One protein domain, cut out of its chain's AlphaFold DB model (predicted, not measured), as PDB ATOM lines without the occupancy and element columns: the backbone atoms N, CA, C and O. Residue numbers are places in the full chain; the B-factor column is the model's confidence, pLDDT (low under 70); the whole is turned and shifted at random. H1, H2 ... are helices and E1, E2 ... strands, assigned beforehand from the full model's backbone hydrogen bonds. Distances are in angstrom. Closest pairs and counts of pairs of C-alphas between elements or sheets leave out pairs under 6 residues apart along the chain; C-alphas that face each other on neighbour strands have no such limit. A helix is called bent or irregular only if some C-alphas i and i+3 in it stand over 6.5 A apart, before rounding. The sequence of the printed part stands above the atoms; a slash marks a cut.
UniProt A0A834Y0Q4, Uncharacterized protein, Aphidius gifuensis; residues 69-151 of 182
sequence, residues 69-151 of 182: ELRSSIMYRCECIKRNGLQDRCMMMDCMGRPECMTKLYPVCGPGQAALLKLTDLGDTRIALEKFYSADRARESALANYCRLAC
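Overview. This is residues 69 to 151 of the 182 residues of an uncharacterized protein of Aphidius gifuensis (UniProt A0A834Y0Q4). A loop-rich body, with the short helices H1 and H2 set in it and a tiny hairpin of E1 and E2 at one end, is joined to one long helix, H3, which runs away slantwise like an arm. Residues 141 to 151 at the far end of that arm stick out free, and the arm and the hairpin make the two ends of the longest axis. The printed part has 83 residues with two named strands and three named helices, in the order E1, E2, H1, H2, H3; the sheet has the order E1 - E2 and is antiparallel, and the class is mostly helix. The whole is loose, with a radius of gyration of the C-alphas of 15.0 A, and elongated, with spans of 53 by 31 by 17 A.

Arrangement. The sheet has two strands, E1, residues 69 to 71, and E2, residues 74 to 76, which form a hairpin through a tight link of 2 residues. They are antiparallel, with 148 degrees between their N-to-C directions. The C-alphas of Leu 70 and Met 75 face each other at 4.6 A, and those of Glu 69 and Tyr 76 at 5.0 A. Across the pair, N 74 and O 71 are 2.8 A apart and N 76 and O 69 are 2.8 A apart, both within hydrogen-bond range. A long link of 23 residues, 77 to 99, leads from E2 to H1, residues 100 to 103. H1 touches no helix, and E1 and H1 are apart. H2, residues 110 to 116, is apart from H1, but only just: their closest C-alphas are 8.5 A from each other. H2 is also apart from both strands. H3, residues 125 to 150, is near H2 without touching it: 8 pairs of their C-alphas lie within 10 A, and the closest pair is at 8.3 A. H3 is apart from E1, from E2 and from H1. In H2 and H3 every O i to N i+4 pair is within hydrogen-bond range, while H1, with 4 residues, is too short for such a pair.

Along the chain. E1 begins at the C-alpha of Glu 69, (-5.350, 2.851, -1.144), and ends at Arg 71, with 6.3 A from first to last C-alpha. E2 goes from Ile 74 to Tyr 76, also 6.3 A. H1 goes from Glu 100, whose C-alpha is at (0.121, 0.519, -21.005), to Thr 103, with 5.3 A from first to last C-alpha. H2 goes from Gly 110 to Leu 116 and is 9.9 A long. H3, the longest helix with 26 residues, begins at the C-alpha of Thr 125, (-19.806, -0.092, -16.726), and ends at that of Ala 150, (3.716, 8.187, -44.649), 37.4 A away. It is not bent.

Size, cuts and confidence. The two C-alphas farthest apart are those of Ser 73 and Leu 149, at 53.1 A; those of the first and last printed residues, Glu 69 and Cys 151, are 45.5 A apart. Residues 141 to 151, of which 141 to 150 belong to H3, stand free. Without them the body has 72 residues, spans 40 by 26 by 18 A and has a radius of gyration of 12.7 A. The centres of H1 and H2 are nearest to the mean of the C-alphas, at 6.8 A and 7.5 A; that of E1 is farthest, at 20.6 A. The printed part has no cut. The link from E2 to H1 is long, and those from H1 to H2 and from H2 to H3 are short, with 6 and 8 residues. The mean pLDDT of the printed part is 77.1, and 10 residues are under 70: residue 88, residues 117 to 123, and residues 125 to 126, which belong to H3.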
ATOM      1  N   GLU A  69      -6.353   3.595  -1.894       83.31
ATOM      2  CA  GLU A  69      -5.350   2.851  -1.144       83.31
ATOM      3  C   GLU A  69      -4.866   3.715   0.015       83.31
ATOM      4  O   GLU A  69      -4.396   4.832  -0.193       83.31
ATOM      5  N   LEU A  70      -5.003   3.221   1.244       87.19
ATOM      6  CA  LEU A  70      -4.490   3.900   2.426       87.19
ATOM      7  C   LEU A  70      -3.115   3.317   2.768       87.19
ATOM      8  O   LEU A  70      -3.028   2.171   3.203       87.19
ATOM      9  N   ARG A  71      -2.045   4.099   2.605       87.69
ATOM     10  CA  ARG A  71      -0.695   3.718   3.055       87.69
ATOM     11  C   ARG A  71      -0.113   4.824   3.906       87.69
ATOM     12  O   ARG A  71      -0.184   5.986   3.520       87.69
ATOM     13  N   SER A  72       0.486   4.468   5.038       87.88
ATOM     14  CA  SER A  72       1.120   5.444   5.937       87.88
ATOM     15  C   SER A  72       0.188   6.614   6.295       87.88
ATOM     16  O   SER A  72       0.615   7.763   6.326       87.88
ATOM     17  N   SER A  73      -1.104   6.326   6.501       87.75
ATOM     18  CA  SER A  73      -2.162   7.320   6.753       87.75
ATOM     19  C   SER A  73      -2.423   8.322   5.613       87.75
ATOM     20  O   SER A  73      -3.127   9.308   5.811       87.75
ATOM     21  N   ILE A  74      -1.905   8.068   4.408       85.56
ATOM     22  CA  ILE A  74      -2.136   8.862   3.197       85.56
ATOM     23  C   ILE A  74      -3.063   8.080   2.264       85.56
ATOM     24  O   ILE A  74      -2.839   6.901   1.987       85.56
ATOM     25  N   MET A  75      -4.113   8.744   1.779       86.50
ATOM     26  CA  MET A  75      -5.072   8.165   0.839       86.50
ATOM     27  C   MET A  75      -4.629   8.420  -0.604       86.50
ATOM     28  O   MET A  75      -4.713   9.541  -1.107       86.50
ATOM     29  N   TYR A  76      -4.204   7.365  -1.285       85.19
ATOM     30  CA  TYR A  76      -3.807   7.387  -2.684       85.19
ATOM     31  C   TYR A  76      -4.999   7.155  -3.613       85.19
ATOM     32  O   TYR A  76      -5.972   6.466  -3.290       85.19
ATOM     33  N   ARG A  77      -4.910   7.769  -4.792       84.06
ATOM     34  CA  ARG A  77      -5.875   7.662  -5.890       84.06
ATOM     35  C   ARG A  77      -5.120   7.363  -7.171       84.06
ATOM     36  O   ARG A  77      -3.991   7.817  -7.350       84.06
ATOM     37  N   CYS A  78      -5.757   6.642  -8.091       82.88
ATOM     38  CA  CYS A  78      -5.192   6.507  -9.425       82.88
ATOM     39  C   CYS A  78      -5.272   7.841 -10.173       82.88
ATOM     40  O   CYS A  78      -6.330   8.468 -10.240       82.88
ATOM     41  N   GLU A  79      -4.152   8.249 -10.764       80.75
ATOM     42  CA  GLU A  79      -4.042   9.492 -11.532       80.75
ATOM     43  C   GLU A  79      -3.908   9.253 -13.040       80.75
ATOM     44  O   GLU A  79      -3.804  10.207 -13.810       80.75
ATOM     45  N   CYS A  80      -3.966   7.997 -13.493       80.81
ATOM     46  CA  CYS A  80      -3.758   7.648 -14.900       80.81
ATOM     47  C   CYS A  80      -4.767   8.295 -15.859       80.81
ATOM     48  O   CYS A  80      -4.460   8.485 -17.030       80.81
ATOM     49  N   ILE A  81      -5.941   8.697 -15.366       77.06
ATOM     50  CA  ILE A  81      -6.945   9.410 -16.168       77.06
ATOM     51  C   ILE A  81      -6.533  10.854 -16.461       77.06
ATOM     52  O   ILE A  81      -6.884  11.383 -17.510       77.06
ATOM     53  N   LYS A  82      -5.796  11.503 -15.550       78.50
ATOM     54  CA  LYS A  82      -5.494  12.939 -15.648       78.50
ATOM     55  C   LYS A  82      -4.597  13.276 -16.836       78.50
ATOM     56  O   LYS A  82      -4.630  14.412 -17.293       78.50
ATOM     57  N   ARG A  83      -3.787  12.319 -17.314       74.38
ATOM     58  CA  ARG A  83      -2.904  12.471 -18.490       74.38
ATOM     59  C   ARG A  83      -2.025  13.725 -18.463       74.38
ATOM     60  O   ARG A  83      -1.663  14.274 -19.493       74.38
ATOM     61  N   ASN A  84      -1.637  14.147 -17.266       75.81
ATOM     62  CA  ASN A  84      -0.747  15.281 -17.013       75.81
ATOM     63  C   ASN A  84       0.746  14.940 -17.204       75.81
ATOM     64  O   ASN A  84       1.597  15.664 -16.701       75.81
ATOM     65  N   GLY A  85       1.071  13.806 -17.836       71.88
ATOM     66  CA  GLY A  85       2.446  13.322 -17.988       71.88
ATOM     67  C   GLY A  85       3.057  12.663 -16.745       71.88
ATOM     68  O   GLY A  85       4.134  12.096 -16.858       71.88
ATOM     69  N   LEU A  86       2.378  12.670 -15.588       72.06
ATOM     70  CA  LEU A  86       2.868  12.099 -14.319       72.06
ATOM     71  C   LEU A  86       2.381  10.655 -14.066       72.06
ATOM     72  O   LEU A  86       2.199  10.224 -12.925       72.06
ATOM     73  N   GLN A  87       2.067   9.913 -15.134       75.12
ATOM     74  CA  GLN A  87       1.497   8.560 -15.040       75.12
ATOM     75  C   GLN A  87       2.524   7.511 -14.588       75.12
ATOM     76  O   GLN A  87       2.132   6.495 -14.017       75.12
ATOM     77  N   ASP A  88       3.812   7.788 -14.793       69.56
ATOM     78  CA  ASP A  88       4.972   7.001 -14.360       69.56
ATOM     79  C   ASP A  88       5.050   6.845 -12.832       69.56
ATOM     80  O   ASP A  88       5.588   5.861 -12.330       69.56
ATOM     81  N   ARG A  89       4.463   7.784 -12.081       74.44
ATOM     82  CA  ARG A  89       4.516   7.819 -10.610       74.44
ATOM     83  C   ARG A  89       3.216   7.429  -9.925       74.44
ATOM     84  O   ARG A  89       3.033   7.742  -8.750       74.44
ATOM     85  N   CYS A  90       2.283   6.770 -10.614       81.88
ATOM     86  CA  CYS A  90       1.049   6.354  -9.950       81.88
ATOM     87  C   CYS A  90       1.363   5.363  -8.815       81.88
ATOM     88  O   CYS A  90       1.742   4.223  -9.067       81.88
ATOM     89  N   MET A  91       1.168   5.805  -7.568       78.38
ATOM     90  CA  MET A  91       1.546   5.058  -6.359       78.38
ATOM     91  C   MET A  91       0.527   3.990  -5.934       78.38
ATOM     92  O   MET A  91       0.731   3.335  -4.918       78.38
ATOM     93  N   MET A  92      -0.559   3.808  -6.697       85.06
ATOM     94  CA  MET A  92      -1.500   2.707  -6.471       85.06
ATOM     95  C   MET A  92      -0.797   1.366  -6.723       85.06
ATOM     96  O   MET A  92      -0.221   1.189  -7.797       85.06
ATOM     97  N   MET A  93      -0.897   0.416  -5.794       77.25
ATOM     98  CA  MET A  93      -0.275  -0.918  -5.868       77.25
ATOM     99  C   MET A  93      -0.630  -1.670  -7.149       77.25
ATOM    100  O   MET A  93       0.245  -2.229  -7.802       77.25
ATOM    101  N   ASP A  94      -1.893  -1.610  -7.570       74.12
ATOM    102  CA  ASP A  94      -2.357  -2.287  -8.788       74.12
ATOM    103  C   ASP A  94      -1.946  -1.565 -10.084       74.12
ATOM    104  O   ASP A  94      -2.186  -2.054 -11.194       74.12
ATOM    105  N   CYS A  95      -1.341  -0.378  -9.965       80.38
ATOM    106  CA  CYS A  95      -0.915   0.437 -11.093       80.38
ATOM    107  C   CYS A  95       0.605   0.537 -11.222       80.38
ATOM    108  O   CYS A  95       1.102   0.241 -12.301       80.38
ATOM    109  N   MET A  96       1.313   1.019 -10.192       76.06
ATOM    110  CA  MET A  96       2.771   1.250 -10.170       76.06
ATOM    111  C   MET A  96       3.363   1.789 -11.490       76.06
ATOM    112  O   MET A  96       4.410   1.338 -11.940       76.06
ATOM    113  N   GLY A  97       2.670   2.716 -12.160       73.06
ATOM    114  CA  GLY A  97       3.156   3.296 -13.420       73.06
ATOM    115  C   GLY A  97       3.214   2.353 -14.636       73.06
ATOM    116  O   GLY A  97       4.051   2.559 -15.509       73.06
ATOM    117  N   ARG A  98       2.336   1.341 -14.729       77.88
ATOM    118  CA  ARG A  98       2.208   0.447 -15.903       77.88
ATOM    119  C   ARG A  98       2.327   1.198 -17.252       77.88
ATOM    120  O   ARG A  98       1.553   2.135 -17.484       77.88
ATOM    121  N   PRO A  99       3.218   0.775 -18.172       75.25
ATOM    122  CA  PRO A  99       3.484   1.485 -19.430       75.25
ATOM    123  C   PRO A  99       2.271   1.514 -20.368       75.25
ATOM    124  O   PRO A  99       2.110   2.421 -21.188       75.25
ATOM    125  N   GLU A 100       1.359   0.554 -20.236       73.69
ATOM    126  CA  GLU A 100       0.121   0.519 -21.005       73.69
ATOM    127  C   GLU A 100      -0.792   1.707 -20.664       73.69
ATOM    128  O   GLU A 100      -1.466   2.241 -21.543       73.69
ATOM    129  N   CYS A 101      -0.765   2.196 -19.418       75.56
ATOM    130  CA  CYS A 101      -1.495   3.402 -19.019       75.56
ATOM    131  C   CYS A 101      -0.928   4.687 -19.648       75.56
ATOM    132  O   CYS A 101      -1.619   5.704 -19.642       75.56
ATOM    133  N   MET A 102       0.298   4.657 -20.186       71.00
ATOM    134  CA  MET A 102       0.909   5.792 -20.890       71.00
ATOM    135  C   MET A 102       0.580   5.812 -22.385       71.00
ATOM    136  O   MET A 102       0.497   6.875 -22.994       71.00
ATOM    137  N   THR A 103       0.410   4.637 -22.988       73.25
ATOM    138  CA  THR A 103       0.282   4.484 -24.447       73.25
ATOM    139  C   THR A 103      -1.172   4.418 -24.912       73.25
ATOM    140  O   THR A 103      -1.504   4.860 -26.021       73.25
ATOM    141  N   LYS A 104      -2.057   3.879 -24.069       73.62
ATOM    142  CA  LYS A 104      -3.482   3.718 -24.372       73.62
ATOM    143  C   LYS A 104      -4.260   4.979 -24.058       73.62
ATOM    144  O   LYS A 104      -3.946   5.681 -23.096       73.62
ATOM    145  N   LEU A 105      -5.298   5.258 -24.861       70.12
ATOM    146  CA  LEU A 105      -6.142   6.443 -24.663       70.12
ATOM    147  C   LEU A 105      -6.817   6.455 -23.271       70.12
ATOM    148  O   LEU A 105      -7.078   7.510 -22.702       70.12
ATOM    149  N   TYR A 106      -7.045   5.271 -22.709       75.06
ATOM    150  CA  TYR A 106      -7.707   5.067 -21.427       75.06
ATOM    151  C   TYR A 106      -6.823   4.246 -20.486       75.06
ATOM    152  O   TYR A 106      -6.061   3.394 -20.955       75.06
ATOM    153  N   PRO A 107      -6.902   4.480 -19.162       75.31
ATOM    154  CA  PRO A 107      -6.134   3.703 -18.204       75.31
ATOM    155  C   PRO A 107      -6.558   2.236 -18.253       75.31
ATOM    156  O   PRO A 107      -7.738   1.913 -18.144       75.31
ATOM    157  N   VAL A 108      -5.583   1.340 -18.381       77.94
ATOM    158  CA  VAL A 108      -5.847  -0.104 -18.399       77.94
ATOM    159  C   VAL A 108      -5.749  -0.737 -17.016       77.94
ATOM    160  O   VAL A 108      -6.225  -1.852 -16.827       77.94
ATOM    161  N   CYS A 109      -5.147  -0.047 -16.045       78.62
ATOM    162  CA  CYS A 109      -5.059  -0.533 -14.676       78.62
ATOM    163  C   CYS A 109      -6.449  -0.544 -14.021       78.62
ATOM    164  O   CYS A 109      -7.240   0.381 -14.217       78.62
ATOM    165  N   GLY A 110      -6.725  -1.560 -13.199       77.31
ATOM    166  CA  GLY A 110      -7.968  -1.672 -12.425       77.31
ATOM    167  C   GLY A 110      -8.391  -0.372 -11.719       77.31
ATOM    168  O   GLY A 110      -9.517   0.081 -11.938       77.31
ATOM    169  N   PRO A 111      -7.506   0.312 -10.961       80.25
ATOM    170  CA  PRO A 111      -7.904   1.523 -10.247       80.25
ATOM    171  C   PRO A 111      -8.150   2.720 -11.182       80.25
ATOM    172  O   PRO A 111      -8.938   3.611 -10.863       80.25
ATOM    173  N   GLY A 112      -7.526   2.741 -12.362       80.12
ATOM    174  CA  GLY A 112      -7.787   3.749 -13.385       80.12
ATOM    175  C   GLY A 112      -9.100   3.502 -14.125       80.12
ATOM    176  O   GLY A 112      -9.846   4.449 -14.357       80.12
ATOM    177  N   GLN A 113      -9.441   2.245 -14.424       77.56
ATOM    178  CA  GLN A 113     -10.745   1.890 -14.994       77.56
ATOM    179  C   GLN A 113     -11.887   2.241 -14.030       77.56
ATOM    180  O   GLN A 113     -12.859   2.874 -14.437       77.56
ATOM    181  N   ALA A 114     -11.742   1.918 -12.738       74.50
ATOM    182  CA  ALA A 114     -12.726   2.260 -11.709       74.50
ATOM    183  C   ALA A 114     -12.942   3.780 -11.584       74.50
ATOM    184  O   ALA A 114     -14.069   4.248 -11.410       74.50
ATOM    185  N   ALA A 115     -11.873   4.568 -11.709       73.12
ATOM    186  CA  ALA A 115     -11.972   6.021 -11.688       73.12
ATOM    187  C   ALA A 115     -12.589   6.597 -12.988       73.12
ATOM    188  O   ALA A 115     -13.289   7.608 -12.924       73.12
ATOM    189  N   LEU A 116     -12.403   5.945 -14.143       73.75
ATOM    190  CA  LEU A 116     -12.937   6.366 -15.449       73.75
ATOM    191  C   LEU A 116     -14.460   6.172 -15.523       73.75
ATOM    192  O   LEU A 116     -15.196   7.038 -15.999       73.75
ATOM    193  N   LEU A 117     -14.929   5.057 -14.971       67.44
ATOM    194  CA  LEU A 117     -16.337   4.674 -14.852       67.44
ATOM    195  C   LEU A 117     -17.183   5.650 -14.031       67.44
ATOM    196  O   LEU A 117     -18.399   5.664 -14.143       67.44
ATOM    197  N   LYS A 118     -16.543   6.434 -13.159       62.78
ATOM    198  CA  LYS A 118     -17.198   7.474 -12.356       62.78
ATOM    199  C   LYS A 118     -17.210   8.841 -13.032       62.78
ATOM    200  O   LYS A 118     -17.955   9.700 -12.580       62.78
ATOM    201  N   LEU A 119     -16.365   9.059 -14.042       62.72
ATOM    202  CA  LEU A 119     -16.359  10.284 -14.852       62.72
ATOM    203  C   LEU A 119     -17.309  10.187 -16.038       62.72
ATOM    204  O   LEU A 119     -17.787  11.200 -16.534       62.72
ATOM    205  N   THR A 120     -17.557   8.970 -16.509       63.19
ATOM    206  CA  THR A 120     -18.602   8.733 -17.487       63.19
ATOM    207  C   THR A 120     -19.914   8.542 -16.743       63.19
ATOM    208  O   THR A 120     -20.106   7.527 -16.088       63.19
ATOM    209  N   ASP A 121     -20.857   9.472 -16.897       58.62
ATOM    210  CA  ASP A 121     -22.262   9.327 -16.460       58.62
ATOM    211  C   ASP A 121     -23.006   8.165 -17.167       58.62
ATOM    212  O   ASP A 121     -24.225   8.020 -17.084       58.62
ATOM    213  N   LEU A 122     -22.273   7.307 -17.881       55.94
ATOM    214  CA  LEU A 122     -22.739   6.068 -18.476       55.94
ATOM    215  C   LEU A 122     -22.980   5.087 -17.327       55.94
ATOM    216  O   LEU A 122     -22.079   4.367 -16.914       55.94
ATOM    217  N   GLY A 123     -24.199   5.075 -16.793       57.62
ATOM    218  CA  GLY A 123     -24.606   4.235 -15.660       57.62
ATOM    219  C   GLY A 123     -24.357   2.724 -15.809       57.62
ATOM    220  O   GLY A 123     -24.560   2.004 -14.834       57.62
ATOM    221  N   ASP A 124     -23.892   2.257 -16.973       71.25
ATOM    222  CA  ASP A 124     -23.463   0.887 -17.244       71.25
ATOM    223  C   ASP A 124     -21.958   0.822 -17.568       71.25
ATOM    224  O   ASP A 124     -21.459   1.340 -18.576       71.25
ATOM    225  N   THR A 125     -21.248   0.118 -16.692       66.69
ATOM    226  CA  THR A 125     -19.806  -0.092 -16.726       66.69
ATOM    227  C   THR A 125     -19.338  -0.819 -17.985       66.69
ATOM    228  O   THR A 125     -18.289  -0.493 -18.546       66.69
ATOM    229  N   ARG A 126     -20.128  -1.786 -18.453       69.94
ATOM    230  CA  ARG A 126     -19.801  -2.640 -19.592       69.94
ATOM    231  C   ARG A 126     -19.882  -1.850 -20.889       69.94
ATOM    232  O   ARG A 126     -18.968  -1.925 -21.705       69.94
ATOM    233  N   ILE A 127     -20.931  -1.041 -21.037       74.88
ATOM    234  CA  ILE A 127     -21.136  -0.178 -22.209       74.88
ATOM    235  C   ILE A 127     -20.044   0.892 -22.286       74.88
ATOM    236  O   ILE A 127     -19.535   1.182 -23.370       74.88
ATOM    237  N   ALA A 128     -19.662   1.480 -21.148       71.94
ATOM    238  CA  ALA A 128     -18.569   2.442 -21.101       71.94
ATOM    239  C   ALA A 128     -17.253   1.799 -21.569       71.94
ATOM    240  O   ALA A 128     -16.629   2.301 -22.504       71.94
ATOM    241  N   LEU A 129     -16.887   0.646 -20.995       71.94
ATOM    242  CA  LEU A 129     -15.699  -0.118 -21.392       71.94
ATOM    243  C   LEU A 129     -15.707  -0.489 -22.876       71.94
ATOM    244  O   LEU A 129     -14.707  -0.279 -23.558       71.94
ATOM    245  N   GLU A 130     -16.825  -0.977 -23.404       78.44
ATOM    246  CA  GLU A 130     -16.952  -1.332 -24.818       78.44
ATOM    247  C   GLU A 130     -16.730  -0.125 -25.741       78.44
ATOM    248  O   GLU A 130     -15.939  -0.197 -26.687       78.44
ATOM    249  N   LYS A 131     -17.353   1.019 -25.429       75.81
ATOM    250  CA  LYS A 131     -17.131   2.273 -26.164       75.81
ATOM    251  C   LYS A 131     -15.667   2.707 -26.102       75.81
ATOM    252  O   LYS A 131     -15.119   3.124 -27.123       75.81
ATOM    253  N   PHE A 132     -15.016   2.565 -24.947       74.25
ATOM    254  CA  PHE A 132     -13.596   2.881 -24.790       74.25
ATOM    255  C   PHE A 132     -12.701   1.983 -25.647       74.25
ATOM    256  O   PHE A 132     -11.827   2.489 -26.353       74.25
ATOM    257  N   TYR A 133     -12.937   0.669 -25.646       78.38
ATOM    258  CA  TYR A 133     -12.186  -0.270 -26.482       78.38
ATOM    259  C   TYR A 133     -12.407  -0.023 -27.976       78.38
ATOM    260  O   TYR A 133     -11.459  -0.118 -28.759       78.38
ATOM    261  N   SER A 134     -13.632   0.321 -28.378       82.50
ATOM    262  CA  SER A 134     -13.950   0.679 -29.762       82.50
ATOM    263  C   SER A 134     -13.196   1.939 -30.207       82.50
ATOM    264  O   SER A 134     -12.560   1.941 -31.263       82.50
ATOM    265  N   ALA A 135     -13.167   2.977 -29.364       78.88
ATOM    266  CA  ALA A 135     -12.441   4.214 -29.642       78.88
ATOM    267  C   ALA A 135     -10.918   4.007 -29.743       78.88
ATOM    268  O   ALA A 135     -10.284   4.526 -30.664       78.88
ATOM    269  N   ASP A 136     -10.320   3.221 -28.840       78.50
ATOM    270  CA  ASP A 136      -8.880   2.932 -28.893       78.50
ATOM    271  C   ASP A 136      -8.520   2.106 -30.139       78.50
ATOM    272  O   ASP A 136      -7.551   2.428 -30.825       78.50
ATOM    273  N   ARG A 137      -9.357   1.127 -30.516       82.56
ATOM    274  CA  ARG A 137      -9.200   0.364 -31.765       82.56
ATOM    275  C   ARG A 137      -9.276   1.264 -33.000       82.56
ATOM    276  O   ARG A 137      -8.452   1.129 -33.903       82.56
ATOM    277  N   ALA A 138     -10.244   2.181 -33.049       81.19
ATOM    278  CA  ALA A 138     -10.381   3.123 -34.156       81.19
ATOM    279  C   ALA A 138      -9.127   4.003 -34.289       81.19
ATOM    280  O   ALA A 138      -8.579   4.138 -35.384       81.19
ATOM    281  N   ARG A 139      -8.605   4.517 -33.170       83.19
ATOM    282  CA  ARG A 139      -7.358   5.291 -33.139       83.19
ATOM    283  C   ARG A 139      -6.155   4.482 -33.620       83.19
ATOM    284  O   ARG A 139      -5.405   4.968 -34.463       83.19
ATOM    285  N   GLU A 140      -5.967   3.264 -33.111       82.06
ATOM    286  CA  GLU A 140      -4.872   2.383 -33.542       82.06
ATOM    287  C   GLU A 140      -4.959   2.092 -35.050       82.06
ATOM    288  O   GLU A 140      -3.947   2.156 -35.750       82.06
ATOM    289  N   SER A 141      -6.167   1.872 -35.583       83.94
ATOM    290  CA  SER A 141      -6.374   1.669 -37.023       83.94
ATOM    291  C   SER A 141      -6.025   2.908 -37.858       83.94
ATOM    292  O   SER A 141      -5.392   2.788 -38.907       83.94
ATOM    293  N   ALA A 142      -6.368   4.106 -37.374       83.56
ATOM    294  CA  ALA A 142      -6.053   5.362 -38.043       83.56
ATOM    295  C   ALA A 142      -4.542   5.628 -38.064       83.56
ATOM    296  O   ALA A 142      -4.002   6.004 -39.102       83.56
ATOM    297  N   LEU A 143      -3.841   5.362 -36.956       82.88
ATOM    298  CA  LEU A 143      -2.381   5.465 -36.885       82.88
ATOM    299  C   LEU A 143      -1.692   4.459 -37.815       82.88
ATOM    300  O   LEU A 143      -0.735   4.816 -38.500       82.88
ATOM    301  N   ALA A 144      -2.197   3.226 -37.891       83.06
ATOM    302  CA  ALA A 144      -1.682   2.224 -38.820       83.06
ATOM    303  C   ALA A 144      -1.886   2.648 -40.287       83.06
ATOM    304  O   ALA A 144      -0.981   2.502 -41.107       83.06
ATOM    305  N   ASN A 145      -3.050   3.216 -40.620       84.75
ATOM    306  CA  ASN A 145      -3.314   3.786 -41.945       84.75
ATOM    307  C   ASN A 145      -2.370   4.947 -42.260       84.75
ATOM    308  O   ASN A 145      -1.786   4.978 -43.338       84.75
ATOM    309  N   TYR A 146      -2.184   5.862 -41.309       85.94
ATOM    310  CA  TYR A 146      -1.257   6.975 -41.455       85.94
ATOM    311  C   TYR A 146       0.183   6.496 -41.682       85.94
ATOM    312  O   TYR A 146       0.806   6.959 -42.631       85.94
ATOM    313  N   CYS A 147       0.693   5.526 -40.901       83.19
ATOM    314  CA  CYS A 147       2.042   4.986 -41.142       83.19
ATOM    315  C   CYS A 147       2.164   4.402 -42.558       83.19
ATOM    316  O   CYS A 147       3.151   4.665 -43.237       83.19
ATOM    317  N   ARG A 148       1.152   3.666 -43.043       83.19
ATOM    318  CA  ARG A 148       1.168   3.119 -44.412       83.19
ATOM    319  C   ARG A 148       1.263   4.197 -45.492       83.19
ATOM    320  O   ARG A 148       1.925   3.975 -46.496       83.19
ATOM    321  N   LEU A 149       0.609   5.340 -45.290       84.69
ATOM    322  CA  LEU A 149       0.659   6.461 -46.231       84.69
ATOM    323  C   LEU A 149       1.966   7.261 -46.120       84.69
ATOM    324  O   LEU A 149       2.472   7.737 -47.130       84.69
ATOM    325  N   ALA A 150       2.506   7.411 -44.909       85.50
ATOM    326  CA  ALA A 150       3.716   8.187 -44.649       85.50
ATOM    327  C   ALA A 150       5.015   7.430 -44.987       85.50
ATOM    328  O   ALA A 150       6.010   8.060 -45.336       85.50
ATOM    329  N   CYS A 151       5.009   6.095 -44.900       79.12
ATOM    330  CA  CYS A 151       6.185   5.239 -45.088       79.12
ATOM    331  C   CYS A 151       5.958   4.196 -46.205       79.12
ATOM    332  O   CYS A 151       5.798   3.010 -45.906       79.12
TER     333      CYS A 151